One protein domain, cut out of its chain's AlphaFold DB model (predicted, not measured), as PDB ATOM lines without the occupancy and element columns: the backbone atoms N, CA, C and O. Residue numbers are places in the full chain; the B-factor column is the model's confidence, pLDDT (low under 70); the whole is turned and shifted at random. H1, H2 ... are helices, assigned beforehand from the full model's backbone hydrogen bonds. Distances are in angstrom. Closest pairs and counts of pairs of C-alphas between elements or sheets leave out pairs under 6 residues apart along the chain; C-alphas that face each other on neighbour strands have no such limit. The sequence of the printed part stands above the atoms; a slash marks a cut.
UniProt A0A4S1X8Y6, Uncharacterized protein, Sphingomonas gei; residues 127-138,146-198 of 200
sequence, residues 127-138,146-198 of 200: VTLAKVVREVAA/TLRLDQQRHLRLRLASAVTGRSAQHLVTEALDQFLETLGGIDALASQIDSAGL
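Overview. This is residues 127 to 138 and 146 to 198 of the 200 residues of an uncharacterized protein of Sphingomonas gei (UniProt A0A4S1X8Y6). The four helices form an open arch with no shared core: at one end H1 is crossed by residues 193 to 197 of H4, and at the other end residues 157 to 161 of H2 pack on residues 168 to 171 of H3. Residues 173 to 188, which stand free, bridge the two ends. The printed part has 65 residues with four named helices, in the order H1, H2, H3, H4, and no named strand; its class is all helix. It is only just extended, close to loose, with a radius of gyration of the C-alphas of 16.3 A, and only just a rod, spanning 43 by 21 by 17 A.

Arrangement. H1, residues 127 to 137, touches H4, residues 186 to 197, with the closest C-alphas, those of Val 133 and Ile 193, 5.5 A apart. They run the same way at a steep tilt of 69.6 degrees, only just short of about perpendicular. H2, residues 151 to 164, touches H3, residues 168 to 182, about perpendicular at 82 degrees; the closest C-alphas, those of Ser 161 and Ala 168, are 5.7 A apart. H3 and H4 are close but not clearly touching, about perpendicular at 81 degrees; their closest C-alphas, those of Leu 180 and Ile 186, are 7.6 A apart. H1 is apart from H2 and H3, and H2 is apart from H4. In H1, H2, H3 and H4 every O i to N i+4 pair is within hydrogen-bond range.

Along the chain. H1 begins at C-alpha 127, (-17.004, -54.277, 12.733), and is 15.7 A long from first to last C-alpha. H2 is 20.0 A long, and H3, 21.5 A, begins at C-alpha 168, (-30.579, -29.926, -8.148). H4 is 16.5 A long and ends at C-alpha 197, (-10.700, -41.296, 14.356).

Size, cuts and confidence. The C-alphas of Val 127 and Val 163 are the two farthest apart, 44.3 A. Residues 139 to 145 are not printed, and C-alphas 138 and 146 are 18.1 A apart across this cut, between H1 and H2. The links H2 to H3 and H3 to H4 are tight. The model's mean pLDDT over the printed part is 90.1, with residues 197 to 198 under 70.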
ATOM      1  N   VAL A 127     -17.668 -54.027  14.021       81.81
ATOM      2  CA  VAL A 127     -17.004 -54.277  12.733       81.81
ATOM      3  C   VAL A 127     -17.449 -53.277  11.665       81.81
ATOM      4  O   VAL A 127     -16.626 -52.812  10.873       81.81
ATOM      5  N   THR A 128     -18.741 -52.940  11.616       82.50
ATOM      6  CA  THR A 128     -19.256 -51.930  10.681       82.50
ATOM      7  C   THR A 128     -18.771 -50.534  11.044       82.50
ATOM      8  O   THR A 128     -18.322 -49.813  10.155       82.50
ATOM      9  N   LEU A 129     -18.756 -50.183  12.332       81.06
ATOM     10  CA  LEU A 129     -18.287 -48.875  12.789       81.06
ATOM     11  C   LEU A 129     -16.796 -48.672  12.472       81.06
ATOM     12  O   LEU A 129     -16.422 -47.661  11.884       81.06
ATOM     13  N   ALA A 130     -15.956 -49.680  12.726       81.38
ATOM     14  CA  ALA A 130     -14.525 -49.625  12.415       81.38
ATOM     15  C   ALA A 130     -14.229 -49.441  10.912       81.38
ATOM     16  O   ALA A 130     -13.259 -48.772  10.545       81.38
ATOM     17  N   LYS A 131     -15.051 -50.021  10.024       83.81
ATOM     18  CA  LYS A 131     -14.925 -49.800   8.572       83.81
ATOM     19  C   LYS A 131     -15.264 -48.360   8.197       83.81
ATOM     20  O   LYS A 131     -14.504 -47.747   7.451       83.81
ATOM     21  N   VAL A 132     -16.349 -47.817   8.753       85.50
ATOM     22  CA  VAL A 132     -16.770 -46.434   8.495       85.50
ATOM     23  C   VAL A 132     -15.707 -45.442   8.976       85.50
ATOM     24  O   VAL A 132     -15.330 -44.566   8.205       85.50
ATOM     25  N   VAL A 133     -15.129 -45.627  10.173       84.31
ATOM     26  CA  VAL A 133     -14.024 -44.783  10.684       84.31
ATOM     27  C   VAL A 133     -12.861 -44.724   9.692       84.31
ATOM     28  O   VAL A 133     -12.379 -43.641   9.365       84.31
ATOM     29  N   ARG A 134     -12.422 -45.876   9.169       81.75
ATOM     30  CA  ARG A 134     -11.315 -45.931   8.197       81.75
ATOM     31  C   ARG A 134     -11.643 -45.195   6.900       81.75
ATOM     32  O   ARG A 134     -10.781 -44.504   6.363       81.75
ATOM     33  N   GLU A 135     -12.864 -45.343   6.391       81.88
ATOM     34  CA  GLU A 135     -13.287 -44.677   5.156       81.88
ATOM     35  C   GLU A 135     -13.459 -43.163   5.319       81.88
ATOM     36  O   GLU A 135     -13.104 -42.411   4.406       81.88
ATOM     37  N   VAL A 136     -13.976 -42.715   6.466       82.62
ATOM     38  CA  VAL A 136     -14.155 -41.291   6.783       82.62
ATOM     39  C   VAL A 136     -12.801 -40.624   7.020       82.62
ATOM     40  O   VAL A 136     -12.519 -39.603   6.399       82.62
ATOM     41  N   ALA A 137     -11.903 -41.239   7.797       76.44
ATOM     42  CA  ALA A 137     -10.555 -40.713   8.039       76.44
ATOM     43  C   ALA A 137      -9.720 -40.569   6.748       76.44
ATOM     44  O   ALA A 137      -8.867 -39.684   6.640       76.44
ATOM     45  N   ALA A 138      -9.977 -41.410   5.740       77.38
ATOM     46  CA  ALA A 138      -9.322 -41.315   4.437       77.38
ATOM     47  C   ALA A 138      -9.778 -40.098   3.601       77.38
ATOM     48  O   ALA A 138      -9.071 -39.701   2.671       77.38
ATOM     49  N   THR A 146     -21.915 -40.124  -6.564       92.62
ATOM     50  CA  THR A 146     -22.601 -40.213  -7.855       92.62
ATOM     51  C   THR A 146     -23.912 -40.978  -7.682       92.62
ATOM     52  O   THR A 146     -23.922 -42.166  -7.368       92.62
ATOM     53  N   LEU A 147     -25.039 -40.292  -7.891       93.25
ATOM     54  CA  LEU A 147     -26.379 -40.875  -7.802       93.25
ATOM     55  C   LEU A 147     -26.882 -41.283  -9.186       93.25
ATOM     56  O   LEU A 147     -26.861 -40.483 -10.120       93.25
ATOM     57  N   ARG A 148     -27.396 -42.508  -9.313       95.19
ATOM     58  CA  ARG A 148     -28.132 -42.946 -10.505       95.19
ATOM     59  C   ARG A 148     -29.625 -42.791 -10.244       95.19
ATOM     60  O   ARG A 148     -30.140 -43.354  -9.283       95.19
ATOM     61  N   LEU A 149     -30.303 -42.034 -11.098       95.69
ATOM     62  CA  LEU A 149     -31.747 -41.821 -11.043       95.69
ATOM     63  C   LEU A 149     -32.400 -42.454 -12.269       95.69
ATOM     64  O   LEU A 149     -31.854 -42.390 -13.370       95.69
ATOM     65  N   ASP A 150     -33.578 -43.039 -12.085       97.75
ATOM     66  CA  ASP A 150     -34.447 -43.391 -13.200       97.75
ATOM     67  C   ASP A 150     -34.976 -42.126 -13.894       97.75
ATOM     68  O   ASP A 150     -34.956 -41.016 -13.349       97.75
ATOM     69  N   GLN A 151     -35.475 -42.303 -15.116       97.44
ATOM     70  CA  GLN A 151     -35.923 -41.202 -15.965       97.44
ATOM     71  C   GLN A 151     -37.007 -40.345 -15.295       97.44
ATOM     72  O   GLN A 151     -36.965 -39.119 -15.392       97.44
ATOM     73  N   GLN A 152     -37.944 -40.973 -14.578       98.06
ATOM     74  CA  GLN A 152     -39.042 -40.268 -13.920       98.06
ATOM     75  C   GLN A 152     -38.547 -39.426 -12.742       98.06
ATOM     76  O   GLN A 152     -38.919 -38.256 -12.624       98.06
ATOM     77  N   ARG A 153     -37.662 -39.963 -11.894       97.50
ATOM     78  CA  ARG A 153     -37.061 -39.174 -10.804       97.50
ATOM     79  C   ARG A 153     -36.209 -38.022 -11.327       97.50
ATOM     80  O   ARG A 153     -36.297 -36.923 -10.785       97.50
ATOM     81  N   HIS A 154     -35.437 -38.239 -12.390       97.38
ATOM     82  CA  HIS A 154     -34.637 -37.172 -12.991       97.38
ATOM     83  C   HIS A 154     -35.510 -36.055 -13.587       97.38
ATOM     84  O   HIS A 154     -35.227 -34.879 -13.350       97.38
ATOM     85  N   LEU A 155     -36.600 -36.399 -14.287       98.00
ATOM     86  CA  LEU A 155     -37.570 -35.420 -14.793       98.00
ATOM     87  C   LEU A 155     -38.145 -34.576 -13.646       98.00
ATOM     88  O   LEU A 155     -38.122 -33.348 -13.713       98.00
ATOM     89  N   ARG A 156     -38.605 -35.227 -12.570       97.94
ATOM     90  CA  ARG A 156     -39.166 -34.543 -11.394       97.94
ATOM     91  C   ARG A 156     -38.153 -33.617 -10.726       97.94
ATOM     92  O   ARG A 156     -38.501 -32.488 -10.407       97.94
ATOM     93  N   LEU A 157     -36.903 -34.055 -10.565       97.62
ATOM     94  CA  LEU A 157     -35.842 -33.227  -9.984       97.62
ATOM     95  C   LEU A 157     -35.529 -31.998 -10.854       97.62
ATOM     96  O   LEU A 157     -35.321 -30.903 -10.326       97.62
ATOM     97  N   ARG A 158     -35.538 -32.155 -12.184       97.00
ATOM     98  CA  ARG A 158     -35.347 -31.041 -13.125       97.00
ATOM     99  C   ARG A 158     -36.495 -30.035 -13.055       97.00
ATOM    100  O   ARG A 158     -36.234 -28.840 -12.983       97.00
ATOM    101  N   LEU A 159     -37.740 -30.511 -13.036       98.31
ATOM    102  CA  LEU A 159     -38.915 -29.650 -12.886       98.31
ATOM    103  C   LEU A 159     -38.917 -28.930 -11.534       98.31
ATOM    104  O   LEU A 159     -39.136 -27.726 -11.498       98.31
ATOM    105  N   ALA A 160     -38.592 -29.630 -10.444       98.06
ATOM    106  CA  ALA A 160     -38.458 -29.016  -9.124       98.06
ATOM    107  C   ALA A 160     -37.416 -27.889  -9.136       98.06
ATOM    108  O   ALA A 160     -37.708 -26.790  -8.681       98.06
ATOM    109  N   SER A 161     -36.250 -28.124  -9.747       97.88
ATOM    110  CA  SER A 161     -35.196 -27.108  -9.882       97.88
ATOM    111  C   SER A 161     -35.679 -25.867 -10.647       97.88
ATOM    112  O   SER A 161     -35.371 -24.744 -10.251       97.88
ATOM    113  N   ALA A 162     -36.457 -26.064 -11.718       97.81
ATOM    114  CA  ALA A 162     -37.024 -24.976 -12.513       97.81
ATOM    115  C   ALA A 162     -38.080 -24.172 -11.736       97.81
ATOM    116  O   ALA A 162     -38.063 -22.946 -11.779       97.81
ATOM    117  N   VAL A 163     -38.959 -24.849 -10.992       98.38
ATOM    118  CA  VAL A 163     -40.026 -24.206 -10.205       98.38
ATOM    119  C   VAL A 163     -39.462 -23.445  -9.006       98.38
ATOM    120  O   VAL A 163     -39.927 -22.351  -8.700       98.38
ATOM    121  N   THR A 164     -38.456 -23.993  -8.319       96.94
ATOM    122  CA  THR A 164     -37.890 -23.361  -7.116       96.94
ATOM    123  C   THR A 164     -36.752 -22.388  -7.415       96.94
ATOM    124  O   THR A 164     -36.300 -21.700  -6.503       96.94
ATOM    125  N   GLY A 165     -36.221 -22.371  -8.645       97.19
ATOM    126  CA  GLY A 165     -35.039 -21.580  -9.008       97.19
ATOM    127  C   GLY A 165     -33.770 -21.984  -8.245       97.19
ATOM    128  O   GLY A 165     -32.882 -21.160  -8.034       97.19
ATOM    129  N   ARG A 166     -33.681 -23.240  -7.786       97.50
ATOM    130  CA  ARG A 166     -32.537 -23.772  -7.019       97.50
ATOM    131  C   ARG A 166     -31.847 -24.875  -7.810       97.50
ATOM    132  O   ARG A 166     -32.476 -25.553  -8.618       97.50
ATOM    133  N   SER A 167     -30.553 -25.082  -7.568       97.12
ATOM    134  CA  SER A 167     -29.829 -26.177  -8.214       97.12
ATOM    135  C   SER A 167     -30.285 -27.534  -7.673       97.12
ATOM    136  O   SER A 167     -30.599 -27.681  -6.489       97.12
ATOM    137  N   ALA A 168     -30.251 -28.555  -8.531       95.00
ATOM    138  CA  ALA A 168     -30.579 -29.926  -8.148       95.00
ATOM    139  C   ALA A 168     -29.711 -30.435  -6.983       95.00
ATOM    140  O   ALA A 168     -30.200 -31.169  -6.131       95.00
ATOM    141  N   GLN A 169     -28.440 -30.016  -6.914       94.88
ATOM    142  CA  GLN A 169     -27.554 -30.354  -5.800       94.88
ATOM    143  C   GLN A 169     -28.096 -29.809  -4.475       94.88
ATOM    144  O   GLN A 169     -28.147 -30.554  -3.504       94.88
ATOM    145  N   HIS A 170     -28.534 -28.546  -4.441       96.69
ATOM    146  CA  HIS A 170     -29.057 -27.931  -3.221       96.69
ATOM    147  C   HIS A 170     -30.330 -28.632  -2.741       96.69
ATOM    148  O   HIS A 170     -30.425 -28.966  -1.568       96.69
ATOM    149  N   LEU A 171     -31.263 -28.925  -3.657       96.75
ATOM    150  CA  LEU A 171     -32.503 -29.635  -3.328       96.75
ATOM    151  C   LEU A 171     -32.240 -31.033  -2.752       96.75
ATOM    152  O   LEU A 171     -32.904 -31.450  -1.809       96.75
ATOM    153  N   VAL A 172     -31.274 -31.764  -3.316       95.69
ATOM    154  CA  VAL A 172     -30.924 -33.109  -2.837       95.69
ATOM    155  C   VAL A 172     -30.193 -33.053  -1.496       95.69
ATOM    156  O   VAL A 172     -30.461 -33.894  -0.646       95.69
ATOM    157  N   THR A 173     -29.297 -32.083  -1.295       95.00
ATOM    158  CA  THR A 173     -28.623 -31.882  -0.003       95.00
ATOM    159  C   THR A 173     -29.629 -31.516   1.086       95.00
ATOM    160  O   THR A 173     -29.675 -32.199   2.097       95.00
ATOM    161  N   GLU A 174     -30.503 -30.539   0.839       96.88
ATOM    162  CA  GLU A 174     -31.546 -30.123   1.788       96.88
ATOM    163  C   GLU A 174     -32.488 -31.287   2.144       96.88
ATOM    164  O   GLU A 174     -32.780 -31.518   3.315       96.88
ATOM    165  N   ALA A 175     -32.918 -32.076   1.153       96.50
ATOM    166  CA  ALA A 175     -33.749 -33.254   1.395       96.50
ATOM    167  C   ALA A 175     -33.015 -34.357   2.177       96.50
ATOM    168  O   ALA A 175     -33.639 -35.071   2.961       96.50
ATOM    169  N   LEU A 176     -31.705 -34.522   1.956       95.38
ATOM    170  CA  LEU A 176     -30.886 -35.469   2.711       95.38
ATOM    171  C   LEU A 176     -30.746 -35.026   4.166       95.38
ATOM    172  O   LEU A 176     -30.945 -35.854   5.048       95.38
ATOM    173  N   ASP A 177     -30.452 -33.749   4.405       94.69
ATOM    174  CA  ASP A 177     -30.309 -33.194   5.753       94.69
ATOM    175  C   ASP A 177     -31.619 -33.377   6.539       94.69
ATOM    176  O   ASP A 177     -31.617 -33.985   7.609       94.69
ATOM    177  N   GLN A 178     -32.761 -33.010   5.940       96.38
ATOM    178  CA  GLN A 178     -34.090 -33.239   6.527       96.38
ATOM    179  C   GLN A 178     -34.366 -34.723   6.801       96.38
ATOM    180  O   GLN A 178     -34.962 -35.071   7.816       96.38
ATOM    181  N   PHE A 179     -33.950 -35.624   5.908       94.81
ATOM    182  CA  PHE A 179     -34.128 -37.058   6.124       94.81
ATOM    183  C   PHE A 179     -33.258 -37.576   7.276       94.81
ATOM    184  O   PHE A 179     -33.741 -38.366   8.089       94.81
ATOM    185  N   LEU A 180     -32.008 -37.128   7.385       93.38
ATOM    186  CA  LEU A 180     -31.113 -37.527   8.472       93.38
ATOM    187  C   LEU A 180     -31.624 -37.046   9.835       93.38
ATOM    188  O   LEU A 180     -31.550 -37.809  10.793       93.38
ATOM    189  N   GLU A 181     -32.238 -35.862   9.906       91.94
ATOM    190  CA  GLU A 181     -32.888 -35.362  11.126       91.94
ATOM    191  C   GLU A 181     -34.032 -36.269  11.614       91.94
ATOM    192  O   GLU A 181     -34.287 -36.362  12.816       91.94
ATOM    193  N   THR A 182     -34.711 -36.984  10.708       94.69
ATOM    194  CA  THR A 182     -35.764 -37.941  11.104       94.69
ATOM    195  C   THR A 182     -35.206 -39.207  11.757       94.69
ATOM    196  O   THR A 182     -35.937 -39.926  12.445       94.69
ATOM    197  N   LEU A 183     -33.920 -39.499  11.553       92.25
ATOM    198  CA  LEU A 183     -33.267 -40.705  12.040       92.25
ATOM    199  C   LEU A 183     -32.559 -40.418  13.369       92.25
ATOM    200  O   LEU A 183     -31.405 -39.996  13.425       92.25
ATOM    201  N   GLY A 184     -33.248 -40.705  14.472       88.44
ATOM    202  CA  GLY A 184     -32.659 -40.610  15.806       88.44
ATOM    203  C   GLY A 184     -31.445 -41.537  15.983       88.44
ATOM    204  O   GLY A 184     -31.440 -42.676  15.518       88.44
ATOM    205  N   GLY A 185     -30.421 -41.058  16.694       83.88
ATOM    206  CA  GLY A 185     -29.234 -41.844  17.057       83.88
ATOM    207  C   GLY A 185     -28.078 -41.808  16.050       83.88
ATOM    208  O   GLY A 185     -26.993 -42.288  16.382       83.88
ATOM    209  N   ILE A 186     -28.251 -41.203  14.868       88.38
ATOM    210  CA  ILE A 186     -27.158 -41.041  13.893       88.38
ATOM    211  C   ILE A 186     -26.055 -40.131  14.440       88.38
ATOM    212  O   ILE A 186     -24.884 -40.491  14.349       88.38
ATOM    213  N   ASP A 187     -26.408 -39.017  15.084       86.00
ATOM    214  CA  ASP A 187     -25.423 -38.080  15.646       86.00
ATOM    215  C   ASP A 187     -24.569 -38.717  16.751       86.00
ATOM    216  O   ASP A 187     -23.371 -38.446  16.875       86.00
ATOM    217  N   ALA A 188     -25.168 -39.620  17.537       87.50
ATOM    218  CA  ALA A 188     -24.456 -40.379  18.559       87.50
ATOM    219  C   ALA A 188     -23.443 -41.350  17.931       87.50
ATOM    220  O   ALA A 188     -22.316 -41.459  18.417       87.50
ATOM    221  N   LEU A 189     -23.811 -42.018  16.833       86.50
ATOM    222  CA  LEU A 189     -22.905 -42.892  16.078       86.50
ATOM    223  C   LEU A 189     -21.797 -42.097  15.373       86.50
ATOM    224  O   LEU A 189     -20.644 -42.523  15.384       86.50
ATOM    225  N   ALA A 190     -22.118 -40.931  14.809       87.38
ATOM    226  CA  ALA A 190     -21.141 -40.031  14.199       87.38
ATOM    227  C   ALA A 190     -20.105 -39.549  15.230       87.38
ATOM    228  O   ALA A 190     -18.903 -39.663  14.998       87.38
ATOM    229  N   SER A 191     -20.559 -39.141  16.418       87.56
ATOM    230  CA  SER A 191     -19.676 -38.723  17.517       87.56
ATOM    231  C   SER A 191     -18.731 -39.845  17.975       87.56
ATOM    232  O   SER A 191     -17.563 -39.595  18.277       87.56
ATOM    233  N   GLN A 192     -19.201 -41.101  17.996       85.62
ATOM    234  CA  GLN A 192     -18.347 -42.259  18.295       85.62
ATOM    235  C   GLN A 192     -17.255 -42.448  17.234       85.62
ATOM    236  O   GLN A 192     -16.106 -42.716  17.583       85.62
ATOM    237  N   ILE A 193     -17.590 -42.267  15.954       85.19
ATOM    238  CA  ILE A 193     -16.646 -42.383  14.835       85.19
ATOM    239  C   ILE A 193     -15.564 -41.299  14.907       85.19
ATOM    240  O   ILE A 193     -14.382 -41.623  14.783       85.19
ATOM    241  N   ASP A 194     -15.945 -40.048  15.167       82.56
ATOM    242  CA  ASP A 194     -14.996 -38.936  15.290       82.56
ATOM    243  C   ASP A 194     -14.061 -39.127  16.490       82.56
ATOM    244  O   ASP A 194     -12.847 -38.941  16.373       82.56
ATOM    245  N   SER A 195     -14.597 -39.594  17.625       78.94
ATOM    246  CA  SER A 195     -13.786 -39.915  18.808       78.94
ATOM    247  C   SER A 195     -12.794 -41.061  18.561       78.94
ATOM    248  O   SER A 195     -11.687 -41.039  19.092       78.94
ATOM    249  N   ALA A 196     -13.156 -42.036  17.721       74.00
ATOM    250  CA  ALA A 196     -12.297 -43.159  17.352       74.00
ATOM    251  C   ALA A 196     -11.274 -42.807  16.252       74.00
ATOM    252  O   ALA A 196     -10.292 -43.530  16.074       74.00
ATOM    253  N   GLY A 197     -11.510 -41.730  15.496       65.50
ATOM    254  CA  GLY A 197     -10.700 -41.296  14.356       65.50
ATOM    255  C   GLY A 197      -9.612 -40.261  14.668       65.50
ATOM    256  O   GLY A 197      -8.823 -39.959  13.775       65.50
ATOM    257  N   LEU A 198      -9.546 -39.727  15.893       53.12
ATOM    258  CA  LEU A 198      -8.500 -38.806  16.358       53.12
ATOM    259  C   LEU A 198      -7.292 -39.589  16.915       53.12
ATOM    260  O   LEU A 198      -7.344 -40.049  18.057       53.12
TER     261      LEU A 198